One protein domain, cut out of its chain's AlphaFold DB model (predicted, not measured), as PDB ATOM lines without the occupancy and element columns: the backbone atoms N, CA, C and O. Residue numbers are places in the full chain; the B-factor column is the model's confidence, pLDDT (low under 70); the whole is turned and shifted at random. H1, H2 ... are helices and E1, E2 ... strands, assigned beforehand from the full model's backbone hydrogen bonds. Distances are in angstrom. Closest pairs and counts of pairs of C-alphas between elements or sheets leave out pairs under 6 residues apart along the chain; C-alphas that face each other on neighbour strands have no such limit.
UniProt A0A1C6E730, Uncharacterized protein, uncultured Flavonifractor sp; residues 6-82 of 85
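AT A GLANCE: This is residues 6 to 82 of the 85 residues of an uncharacterized protein of uncultured Flavonifractor sp (UniProt A0A1C6E730). An antiparallel sheet, E2 E1 E3, has H2 across one face; residues 6 to 15 of H1 stick out. The 77 printed residues run H1 E1 E2 H2 H3 E3, class mixed. The whole is compact, radius of gyration of the C-alphas 12.1 A, spanning 37 by 28 by 22 A.

HOW THE PARTS SIT: H1, residues 6 to 21, only grazes the sheet. E1, 25 to 30, and E2, 34 to 39, form a hairpin, N 28 and O 36 within hydrogen-bond range at 2.8 A. H2, 43 to 54, runs across both, height over the sheet 8.2 A. H3, 58 to 61, touches H2: closest C-alphas Trp 58 and Ala 51, 5.0 A. E3, 65 to 69, is antiparallel to E1, N 27 to O 67 2.8 A. Every O i to N i+4 pair in H1 and H2 is within range.

IN THESE COORDINATES: H1 spans 22.7 A from C-alpha 6 at (-4.181, -84.103, 39.880); E3 ends at C-alpha 69, (-8.772, -71.701, 6.204).

THE WHOLE: The printed part has no cut; residue 82 has pLDDT under 70.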
ATOM      1  N   ASP A   6      -4.635 -83.140  40.881       86.88
ATOM      2  CA  ASP A   6      -4.181 -84.103  39.880       86.88
ATOM      3  C   ASP A   6      -5.246 -84.311  38.804       86.88
ATOM      4  O   ASP A   6      -4.940 -84.354  37.609       86.88
ATOM      5  N   SER A   7      -6.518 -84.397  39.204       87.19
ATOM      6  CA  SER A   7      -7.644 -84.462  38.265       87.19
ATOM      7  C   SER A   7      -7.723 -83.212  37.381       87.19
ATOM      8  O   SER A   7      -7.881 -83.321  36.159       87.19
ATOM      9  N   TYR A   8      -7.519 -82.026  37.963       89.25
ATOM     10  CA  TYR A   8      -7.470 -80.770  37.212       89.25
ATOM     11  C   TYR A   8      -6.300 -80.727  36.215       89.25
ATOM     12  O   TYR A   8      -6.493 -80.423  35.040       89.25
ATOM     13  N   GLN A   9      -5.089 -81.102  36.626       90.62
ATOM     14  CA  GLN A   9      -3.944 -81.134  35.707       90.62
ATOM     15  C   GLN A   9      -4.157 -82.124  34.553       90.62
ATOM     16  O   GLN A   9      -3.837 -81.821  33.399       90.62
ATOM     17  N   LYS A  10      -4.760 -83.289  34.828       92.06
ATOM     18  CA  LYS A  10      -5.135 -84.263  33.791       92.06
ATOM     19  C   LYS A  10      -6.157 -83.686  32.809       92.06
ATOM     20  O   LYS A  10      -6.051 -83.959  31.612       92.06
ATOM     21  N   SER A  11      -7.131 -82.906  33.282       92.00
ATOM     22  CA  SER A  11      -8.136 -82.289  32.409       92.00
ATOM     23  C   SER A  11      -7.539 -81.189  31.528       92.00
ATOM     24  O   SER A  11      -7.803 -81.185  30.327       92.00
ATOM     25  N   VAL A  12      -6.658 -80.346  32.074       91.69
ATOM     26  CA  VAL A  12      -5.925 -79.317  31.316       91.69
ATOM     27  C   VAL A  12      -5.049 -79.948  30.235       91.69
ATOM     28  O   VAL A  12      -5.091 -79.516  29.081       91.69
ATOM     29  N   ARG A  13      -4.307 -81.015  30.571       91.12
ATOM     30  CA  ARG A  13      -3.485 -81.741  29.593       91.12
ATOM     31  C   ARG A  13      -4.341 -82.296  28.458       91.12
ATOM     32  O   ARG A  13      -4.029 -82.057  27.298       91.12
ATOM     33  N   ARG A  14      -5.444 -82.977  28.781       91.69
ATOM     34  CA  ARG A  14      -6.360 -83.530  27.773       91.69
ATOM     35  C   ARG A  14      -6.943 -82.439  26.877       91.69
ATOM     36  O   ARG A  14      -6.921 -82.585  25.662       91.69
ATOM     37  N   ALA A  15      -7.397 -81.328  27.457       92.31
ATOM     38  CA  ALA A  15      -7.938 -80.206  26.694       92.31
ATOM     39  C   ALA A  15      -6.893 -79.608  25.736       92.31
ATOM     40  O   ALA A  15      -7.218 -79.271  24.600       92.31
ATOM     41  N   ARG A  16      -5.624 -79.509  26.159       92.75
ATOM     42  CA  ARG A  16      -4.512 -79.117  25.279       92.75
ATOM     43  C   ARG A  16      -4.330 -80.115  24.134       92.75
ATOM     44  O   ARG A  16      -4.307 -79.700  22.981       92.75
ATOM     45  N   GLU A  17      -4.248 -81.412  24.429       91.88
ATOM     46  CA  GLU A  17      -4.097 -82.458  23.405       91.88
ATOM     47  C   GLU A  17      -5.249 -82.440  22.386       91.88
ATOM     48  O   GLU A  17      -5.021 -82.505  21.178       91.88
ATOM     49  N   GLU A  18      -6.489 -82.298  22.854       91.94
ATOM     50  CA  GLU A  18      -7.676 -82.224  22.002       91.94
ATOM     51  C   GLU A  18      -7.658 -80.998  21.086       91.94
ATOM     52  O   GLU A  18      -7.995 -81.126  19.908       91.94
ATOM     53  N   ARG A  19      -7.222 -79.827  21.579       93.44
ATOM     54  CA  ARG A  19      -7.087 -78.613  20.752       93.44
ATOM     55  C   ARG A  19      -6.136 -78.820  19.576       93.44
ATOM     56  O   ARG A  19      -6.444 -78.363  18.478       93.44
ATOM     57  N   TRP A  20      -5.015 -79.506  19.791       92.50
ATOM     58  CA  TRP A  20      -3.996 -79.734  18.761       92.50
ATOM     59  C   TRP A  20      -4.352 -80.853  17.770       92.50
ATOM     60  O   TRP A  20      -3.846 -80.855  16.651       92.50
ATOM     61  N   ARG A  21      -5.254 -81.772  18.136       90.12
ATOM     62  CA  ARG A  21      -5.719 -82.873  17.266       90.12
ATOM     63  C   ARG A  21      -6.907 -82.519  16.374       90.12
ATOM     64  O   ARG A  21      -7.317 -83.326  15.537       90.12
ATOM     65  N   VAL A  22      -7.519 -81.352  16.570       91.44
ATOM     66  CA  VAL A  22      -8.707 -80.968  15.801       91.44
ATOM     67  C   VAL A  22      -8.362 -80.844  14.325       91.44
ATOM     68  O   VAL A  22      -7.306 -80.345  13.950       91.44
ATOM     69  N   ARG A  23      -9.300 -81.270  13.470       90.69
ATOM     70  CA  ARG A  23      -9.156 -81.083  12.035       90.69
ATOM     71  C   ARG A  23      -9.154 -79.590  11.710       90.69
ATOM     72  O   ARG A  23      -8.131 -79.170  11.243       90.69
ATOM     73  N   GLY A  24     -10.188 -78.781  11.944       94.19
ATOM     74  CA  GLY A  24     -10.270 -77.365  11.499       94.19
ATOM     75  C   GLY A  24      -8.963 -76.541  11.523       94.19
ATOM     76  O   GLY A  24      -8.178 -76.645  12.454       94.19
ATOM     77  N   ARG A  25      -8.718 -75.698  10.506       95.69
ATOM     78  CA  ARG A  25      -7.465 -74.922  10.327       95.69
ATOM     79  C   ARG A  25      -7.794 -73.438  10.405       95.69
ATOM     80  O   ARG A  25      -8.737 -73.010   9.745       95.69
ATOM     81  N   ALA A  26      -7.033 -72.669  11.172       97.12
ATOM     82  CA  ALA A  26      -7.173 -71.220  11.220       97.12
ATOM     83  C   ALA A  26      -5.826 -70.546  11.020       97.12
ATOM     84  O   ALA A  26      -4.825 -70.966  11.597       97.12
ATOM     85  N   ARG A  27      -5.822 -69.484  10.218       97.75
ATOM     86  CA  ARG A  27      -4.711 -68.549  10.116       97.75
ATOM     87  C   ARG A  27      -4.904 -67.464  11.168       97.75
ATOM     88  O   ARG A  27      -5.904 -66.753  11.129       97.75
ATOM     89  N   VAL A  28      -3.947 -67.350  12.076       97.81
ATOM     90  CA  VAL A  28      -3.868 -66.296  13.088       97.81
ATOM     91  C   VAL A  28      -2.803 -65.304  12.646       97.81
ATOM     92  O   VAL A  28      -1.694 -65.717  12.301       97.81
ATOM     93  N   VAL A  29      -3.133 -64.015  12.619       98.00
ATOM     94  CA  VAL A  29      -2.224 -62.940  12.210       98.00
ATOM     95  C   VAL A  29      -2.108 -61.935  13.344       98.00
ATOM     96  O   VAL A  29      -3.110 -61.396  13.799       98.00
ATOM     97  N   HIS A  30      -0.883 -61.683  13.794       97.25
ATOM     98  CA  HIS A  30      -0.593 -60.712  14.841       97.25
ATOM     99  C   HIS A  30       0.589 -59.816  14.427       97.25
ATOM    100  O   HIS A  30       1.613 -60.353  13.994       97.25
ATOM    101  N   PRO A  31       0.522 -58.480  14.600       95.62
ATOM    102  CA  PRO A  31       1.564 -57.560  14.127       95.62
ATOM    103  C   PRO A  31       2.980 -57.879  14.631       95.62
ATOM    104  O   PRO A  31       3.948 -57.743  13.891       95.62
ATOM    105  N   LYS A  32       3.106 -58.345  15.882       95.50
ATOM    106  CA  LYS A  32       4.402 -58.665  16.511       95.50
ATOM    107  C   LYS A  32       4.983 -60.022  16.092       95.50
ATOM    108  O   LYS A  32       6.198 -60.165  16.044       95.50
ATOM    109  N   TYR A  33       4.131 -61.019  15.845       94.69
ATOM    110  CA  TYR A  33       4.552 -62.421  15.672       94.69
ATOM    111  C   TYR A  33       4.389 -62.933  14.231       94.69
ATOM    112  O   TYR A  33       4.862 -64.019  13.900       94.69
ATOM    113  N   GLY A  34       3.735 -62.156  13.364       96.06
ATOM    114  CA  GLY A  34       3.447 -62.528  11.985       96.06
ATOM    115  C   GLY A  34       2.196 -63.397  11.859       96.06
ATOM    116  O   GLY A  34       1.221 -63.222  12.589       96.06
ATOM    117  N   ALA A  35       2.204 -64.314  10.892       96.62
ATOM    118  CA  ALA A  35       1.078 -65.194  10.602       96.62
ATOM    119  C   ALA A  35       1.427 -66.660  10.870       96.62
ATOM    120  O   ALA A  35       2.481 -67.137  10.453       96.62
ATOM    121  N   VAL A  36       0.509 -67.391  11.497       96.62
ATOM    122  CA  VAL A  36       0.640 -68.825  11.771       96.62
ATOM    123  C   VAL A  36      -0.655 -69.548  11.420       96.62
ATOM    124  O   VAL A  36      -1.740 -69.007  11.617       96.62
ATOM    125  N   VAL A  37      -0.564 -70.769  10.891       97.00
ATOM    126  CA  VAL A  37      -1.737 -71.626  10.681       97.00
ATOM    127  C   VAL A  37      -1.740 -72.728  11.729       97.00
ATOM    128  O   VAL A  37      -0.805 -73.522  11.794       97.00
ATOM    129  N   VAL A  38      -2.794 -72.784  12.536       96.00
ATOM    130  CA  VAL A  38      -2.941 -73.722  13.656       96.00
ATOM    131  C   VAL A  38      -4.223 -74.550  13.525       96.00
ATOM    132  O   VAL A  38      -5.180 -74.118  12.868       96.00
ATOM    133  N   PRO A  39      -4.292 -75.726  14.171       95.44
ATOM    134  CA  PRO A  39      -5.558 -76.404  14.415       95.44
ATOM    135  C   PRO A  39      -6.505 -75.512  15.228       95.44
ATOM    136  O   PRO A  39      -6.064 -74.777  16.110       95.44
ATOM    137  N   HIS A  40      -7.807 -75.577  14.965       94.38
ATOM    138  CA  HIS A  40      -8.817 -74.864  15.742       94.38
ATOM    139  C   HIS A  40     -10.191 -75.543  15.667       94.38
ATOM    140  O   HIS A  40     -10.560 -76.157  14.663       94.38
ATOM    141  N   ARG A  41     -10.969 -75.384  16.741       93.94
ATOM    142  CA  ARG A  41     -12.422 -75.638  16.792       93.94
ATOM    143  C   ARG A  41     -13.223 -74.336  16.955       93.94
ATOM    144  O   ARG A  41     -14.411 -74.297  16.670       93.94
ATOM    145  N   SER A  42     -12.569 -73.287  17.441       94.31
ATOM    146  CA  SER A  42     -13.100 -71.940  17.659       94.31
ATOM    147  C   SER A  42     -11.968 -70.913  17.576       94.31
ATOM    148  O   SER A  42     -10.796 -71.276  17.726       94.31
ATOM    149  N   ASN A  43     -12.298 -69.629  17.423       95.38
ATOM    150  CA  ASN A  43     -11.287 -68.565  17.401       95.38
ATOM    151  C   ASN A  43     -10.464 -68.535  18.697       95.38
ATOM    152  O   ASN A  43      -9.247 -68.406  18.649       95.38
ATOM    153  N   TYR A  44     -11.099 -68.777  19.847       95.25
ATOM    154  CA  TYR A  44     -10.390 -68.867  21.125       95.25
ATOM    155  C   TYR A  44      -9.361 -70.008  21.144       95.25
ATOM    156  O   TYR A  44      -8.225 -69.812  21.560       95.25
ATOM    157  N   SER A  45      -9.713 -71.192  20.624       95.31
ATOM    158  CA  SER A  45      -8.747 -72.297  20.524       95.31
ATOM    159  C   SER A  45      -7.588 -71.992  19.570       95.31
ATOM    160  O   SER A  45      -6.473 -72.440  19.829       95.31
ATOM    161  N   ALA A  46      -7.834 -71.206  18.514       96.19
ATOM    162  CA  ALA A  46      -6.792 -70.762  17.595       96.19
ATOM    163  C   ALA A  46      -5.810 -69.816  18.298       96.19
ATOM    164  O   ALA A  46      -4.606 -70.022  18.199       96.19
ATOM    165  N   LEU A  47      -6.313 -68.845  19.072       96.94
ATOM    166  CA  LEU A  47      -5.478 -67.942  19.871       96.94
ATOM    167  C   LEU A  47      -4.632 -68.713  20.885       96.94
ATOM    168  O   LEU A  47      -3.427 -68.513  20.946       96.94
ATOM    169  N   LEU A  48      -5.226 -69.646  21.632       96.38
ATOM    170  CA  LEU A  48      -4.471 -70.452  22.593       96.38
ATOM    171  C   LEU A  48      -3.368 -71.289  21.917       96.38
ATOM    172  O   LEU A  48      -2.284 -71.429  22.472       96.38
ATOM    173  N   ASN A  49      -3.632 -71.858  20.737       95.81
ATOM    174  CA  ASN A  49      -2.630 -72.622  19.985       95.81
ATOM    175  C   ASN A  49      -1.533 -71.710  19.406       95.81
ATOM    176  O   ASN A  49      -0.361 -72.075  19.432       95.81
ATOM    177  N   ALA A  50      -1.894 -70.526  18.905       96.44
ATOM    178  CA  ALA A  50      -0.943 -69.551  18.372       96.44
ATOM    179  C   ALA A  50      -0.036 -68.981  19.472       96.44
ATOM    180  O   ALA A  50       1.177 -68.944  19.296       96.44
ATOM    181  N   ALA A  51      -0.607 -68.623  20.623       96.38
ATOM    182  CA  ALA A  51       0.131 -68.167  21.798       96.38
ATOM    183  C   ALA A  51       1.134 -69.222  22.279       96.38
ATOM    184  O   ALA A  51       2.309 -68.926  22.475       96.38
ATOM    185  N   GLU A  52       0.693 -70.478  22.373       95.19
ATOM    186  CA  GLU A  52       1.557 -71.596  22.750       95.19
ATOM    187  C   GLU A  52       2.686 -71.824  21.730       95.19
ATOM    188  O   GLU A  52       3.821 -72.084  22.122       95.19
ATOM    189  N   TYR A  53       2.409 -71.684  20.428       94.56
ATOM    190  CA  TYR A  53       3.428 -71.782  19.378       94.56
ATOM    191  C   TYR A  53       4.447 -70.633  19.430       94.56
ATOM    192  O   TYR A  53       5.641 -70.860  19.247       94.56
ATOM    193  N   TRP A  54       3.987 -69.408  19.688       94.94
ATOM    194  CA  TRP A  54       4.842 -68.229  19.812       94.94
ATOM    195  C   TRP A  54       5.538 -68.114  21.173       94.94
ATOM    196  O   TRP A  54       6.447 -67.300  21.317       94.94
ATOM    197  N   GLY A  55       5.146 -68.926  22.158       95.00
ATOM    198  CA  GLY A  55       5.695 -68.885  23.510       95.00
ATOM    199  C   GLY A  55       5.283 -67.636  24.293       95.00
ATOM    200  O   GLY A  55       6.085 -67.113  25.061       95.00
ATOM    201  N   CYS A  56       4.060 -67.138  24.084       95.31
ATOM    202  CA  CYS A  56       3.503 -65.996  24.812       95.31
ATOM    203  C   CYS A  56       2.187 -66.348  25.513       95.31
ATOM    204  O   CYS A  56       1.597 -67.403  25.270       95.31
ATOM    205  N   GLU A  57       1.694 -65.443  26.361       96.19
ATOM    206  CA  GLU A  57       0.356 -65.578  26.926       96.19
ATOM    207  C   GLU A  57      -0.698 -65.233  25.872       96.19
ATOM    208  O   GLU A  57      -0.524 -64.336  25.043       96.19
ATOM    209  N   TRP A  58      -1.836 -65.929  25.894       94.56
ATOM    210  CA  TRP A  58      -2.908 -65.671  24.924       94.56
ATOM    211  C   TRP A  58      -3.517 -64.273  25.086       94.56
ATOM    212  O   TRP A  58      -4.051 -63.708  24.131       94.56
ATOM    213  N   THR A  59      -3.423 -63.700  26.289       95.75
ATOM    214  CA  THR A  59      -3.879 -62.340  26.584       95.75
ATOM    215  C   THR A  59      -3.095 -61.272  25.827       95.75
ATOM    216  O   THR A  59      -3.643 -60.189  25.603       95.75
ATOM    217  N   ASP A  60      -1.867 -61.592  25.407       95.88
ATOM    218  CA  ASP A  60      -0.955 -60.690  24.697       95.88
ATOM    219  C   ASP A  60      -1.248 -60.605  23.195       95.88
ATOM    220  O   ASP A  60      -0.653 -59.778  22.512       95.88
ATOM    221  N   ILE A  61      -2.131 -61.470  22.681       96.12
ATOM    222  CA  ILE A  61      -2.490 -61.556  21.257       96.12
ATOM    223  C   ILE A  61      -4.008 -61.498  21.041       96.12
ATOM    224  O   ILE A  61      -4.534 -62.067  20.085       96.12
ATOM    225  N   ARG A  62      -4.750 -60.864  21.956       94.75
ATOM    226  CA  ARG A  62      -6.227 -60.785  21.892       94.75
ATOM    227  C   ARG A  62      -6.748 -60.026  20.675       94.75
ATOM    228  O   ARG A  62      -7.884 -60.245  20.271       94.75
ATOM    229  N   ASP A  63      -5.931 -59.139  20.136       94.56
ATOM    230  CA  ASP A  63      -6.148 -58.341  18.934       94.56
ATOM    231  C   ASP A  63      -5.717 -59.064  17.648       94.56
ATOM    232  O   ASP A  63      -5.875 -58.516  16.559       94.56
ATOM    233  N   ALA A  64      -5.200 -60.296  17.742       97.31
ATOM    234  CA  ALA A  64      -4.854 -61.075  16.565       97.31
ATOM    235  C   ALA A  64      -6.098 -61.406  15.732       97.31
ATOM    236  O   ALA A  64      -7.125 -61.867  16.237       97.31
ATOM    237  N   GLU A  65      -5.973 -61.243  14.420       97.81
ATOM    238  CA  GLU A  65      -7.020 -61.625  13.486       97.81
ATOM    239  C   GLU A  65      -7.007 -63.136  13.274       97.81
ATOM    240  O   GLU A  65      -5.950 -63.742  13.078       97.81
ATOM    241  N   VAL A  66      -8.189 -63.752  13.272       97.62
ATOM    242  CA  VAL A  66      -8.343 -65.199  13.106       97.62
ATOM    243  C   VAL A  66      -9.274 -65.485  11.941       97.62
ATOM    244  O   VAL A  66     -10.447 -65.117  11.960       97.62
ATOM    245  N   TRP A  67      -8.756 -66.212  10.956       97.12
ATOM    246  CA  TRP A  67      -9.478 -66.571   9.741       97.12
ATOM    247  C   TRP A  67      -9.503 -68.088   9.580       97.12
ATOM    248  O   TRP A  67      -8.452 -68.730   9.580       97.12
ATOM    249  N   ALA A  68     -10.689 -68.674   9.415       96.06
ATOM    250  CA  ALA A  68     -10.798 -70.082   9.049       96.06
ATOM    251  C   ALA A  68     -10.206 -70.299   7.647       96.06
ATOM    252  O   ALA A  68     -10.472 -69.531   6.723       96.06
ATOM    253  N   VAL A  69      -9.404 -71.349   7.484       96.38
ATOM    254  CA  VAL A  69      -8.772 -71.701   6.204       96.38
ATOM    255  C   VAL A  69      -9.063 -73.150   5.826       96.38
ATOM    256  O   VAL A  69      -9.532 -73.952   6.639       96.38
ATOM    257  N   SER A  70      -8.778 -73.498   4.568       93.12
ATOM    258  CA  SER A  70      -8.981 -74.853   4.049       93.12
ATOM    259  C   SER A  70      -8.280 -75.904   4.909       93.12
ATOM    260  O   SER A  70      -7.150 -75.717   5.365       93.12
ATOM    261  N   HIS A  71      -8.919 -77.065   5.042       87.69
ATOM    262  CA  HIS A  71      -8.376 -78.240   5.718       87.69
ATOM    263  C   HIS A  71      -7.110 -78.822   5.076       87.69
ATOM    264  O   HIS A  71      -6.404 -79.577   5.742       87.69
ATOM    265  N   SER A  72      -6.831 -78.487   3.814       88.94
ATOM    266  CA  SER A  72      -5.594 -78.858   3.118       88.94
ATOM    267  C   SER A  72      -4.402 -77.966   3.476       88.94
ATOM    268  O   SER A  72      -3.273 -78.288   3.115       88.94
ATOM    269  N   THR A  73      -4.631 -76.853   4.179       90.56
ATOM    270  CA  THR A  73      -3.560 -75.939   4.585       90.56
ATOM    271  C   THR A  73      -2.684 -76.615   5.633       90.56
ATOM    272  O   THR A  73      -3.193 -77.123   6.637       90.56
ATOM    273  N   ALA A  74      -1.371 -76.605   5.406       89.25
ATOM    274  CA  ALA A  74      -0.407 -77.095   6.381       89.25
ATOM    275  C   ALA A  74      -0.532 -76.305   7.691       89.25
ATOM    276  O   ALA A  74      -0.688 -75.083   7.679       89.25
ATOM    277  N   VAL A  75      -0.469 -77.014   8.816       92.06
ATOM    278  CA  VAL A  75      -0.509 -76.421  10.154       92.06
ATOM    279  C   VAL A  75       0.850 -76.553  10.812       92.06
ATOM    280  O   VAL A  75       1.553 -77.545  10.607       92.06
ATOM    281  N   VAL A  76       1.198 -75.584  11.652       91.06
ATOM    282  CA  VAL A  76       2.279 -75.793  12.610       91.06
ATOM    283  C   VAL A  76       1.793 -76.751  13.692       91.06
ATOM    284  O   VAL A  76       0.646 -76.681  14.139       91.06
ATOM    285  N   MET A  77       2.671 -77.652  14.119       84.94
ATOM    286  CA  MET A  77       2.434 -78.498  15.282       84.94
ATOM    287  C   MET A  77       3.678 -78.520  16.166       84.94
ATOM    288  O   MET A  77       4.785 -78.707  15.650       84.94
ATOM    289  N   PRO A  78       3.522 -78.379  17.493       82.06
ATOM    290  CA  PRO A  78       4.584 -78.695  18.434       82.06
ATOM    291  C   PRO A  78       5.094 -80.122  18.214       82.06
ATOM    292  O   PRO A  78       4.311 -81.031  17.927       82.06
ATOM    293  N   LYS A  79       6.403 -80.340  18.392       79.94
ATOM    294  CA  LYS A  79       7.047 -81.654  18.193       79.94
ATOM    295  C   LYS A  79       6.362 -82.773  18.976       79.94
ATOM    296  O   LYS A  79       6.247 -83.883  18.476       79.94
ATOM    297  N   GLU A  80       5.854 -82.457  20.165       79.38
ATOM    298  CA  GLU A  80       5.099 -83.379  21.014       79.38
ATOM    299  C   GLU A  80       3.883 -83.986  20.300       79.38
ATOM    300  O   GLU A  80       3.508 -85.120  20.587       79.38
ATOM    301  N   PHE A  81       3.250 -83.257  19.382       77.94
ATOM    302  CA  PHE A  81       2.062 -83.702  18.649       77.94
ATOM    303  C   PHE A  81       2.380 -84.261  17.260       77.94
ATOM    304  O   PHE A  81       1.511 -84.859  16.629       77.94
ATOM    305  N   CYS A  82       3.624 -84.128  16.798       68.81
ATOM    306  CA  CYS A  82       4.063 -84.692  15.529       68.81
ATOM    307  C   CYS A  82       4.056 -86.234  15.594       68.81
ATOM    308  O   CYS A  82       4.559 -86.822  16.549       68.81
TER     309      CYS A  82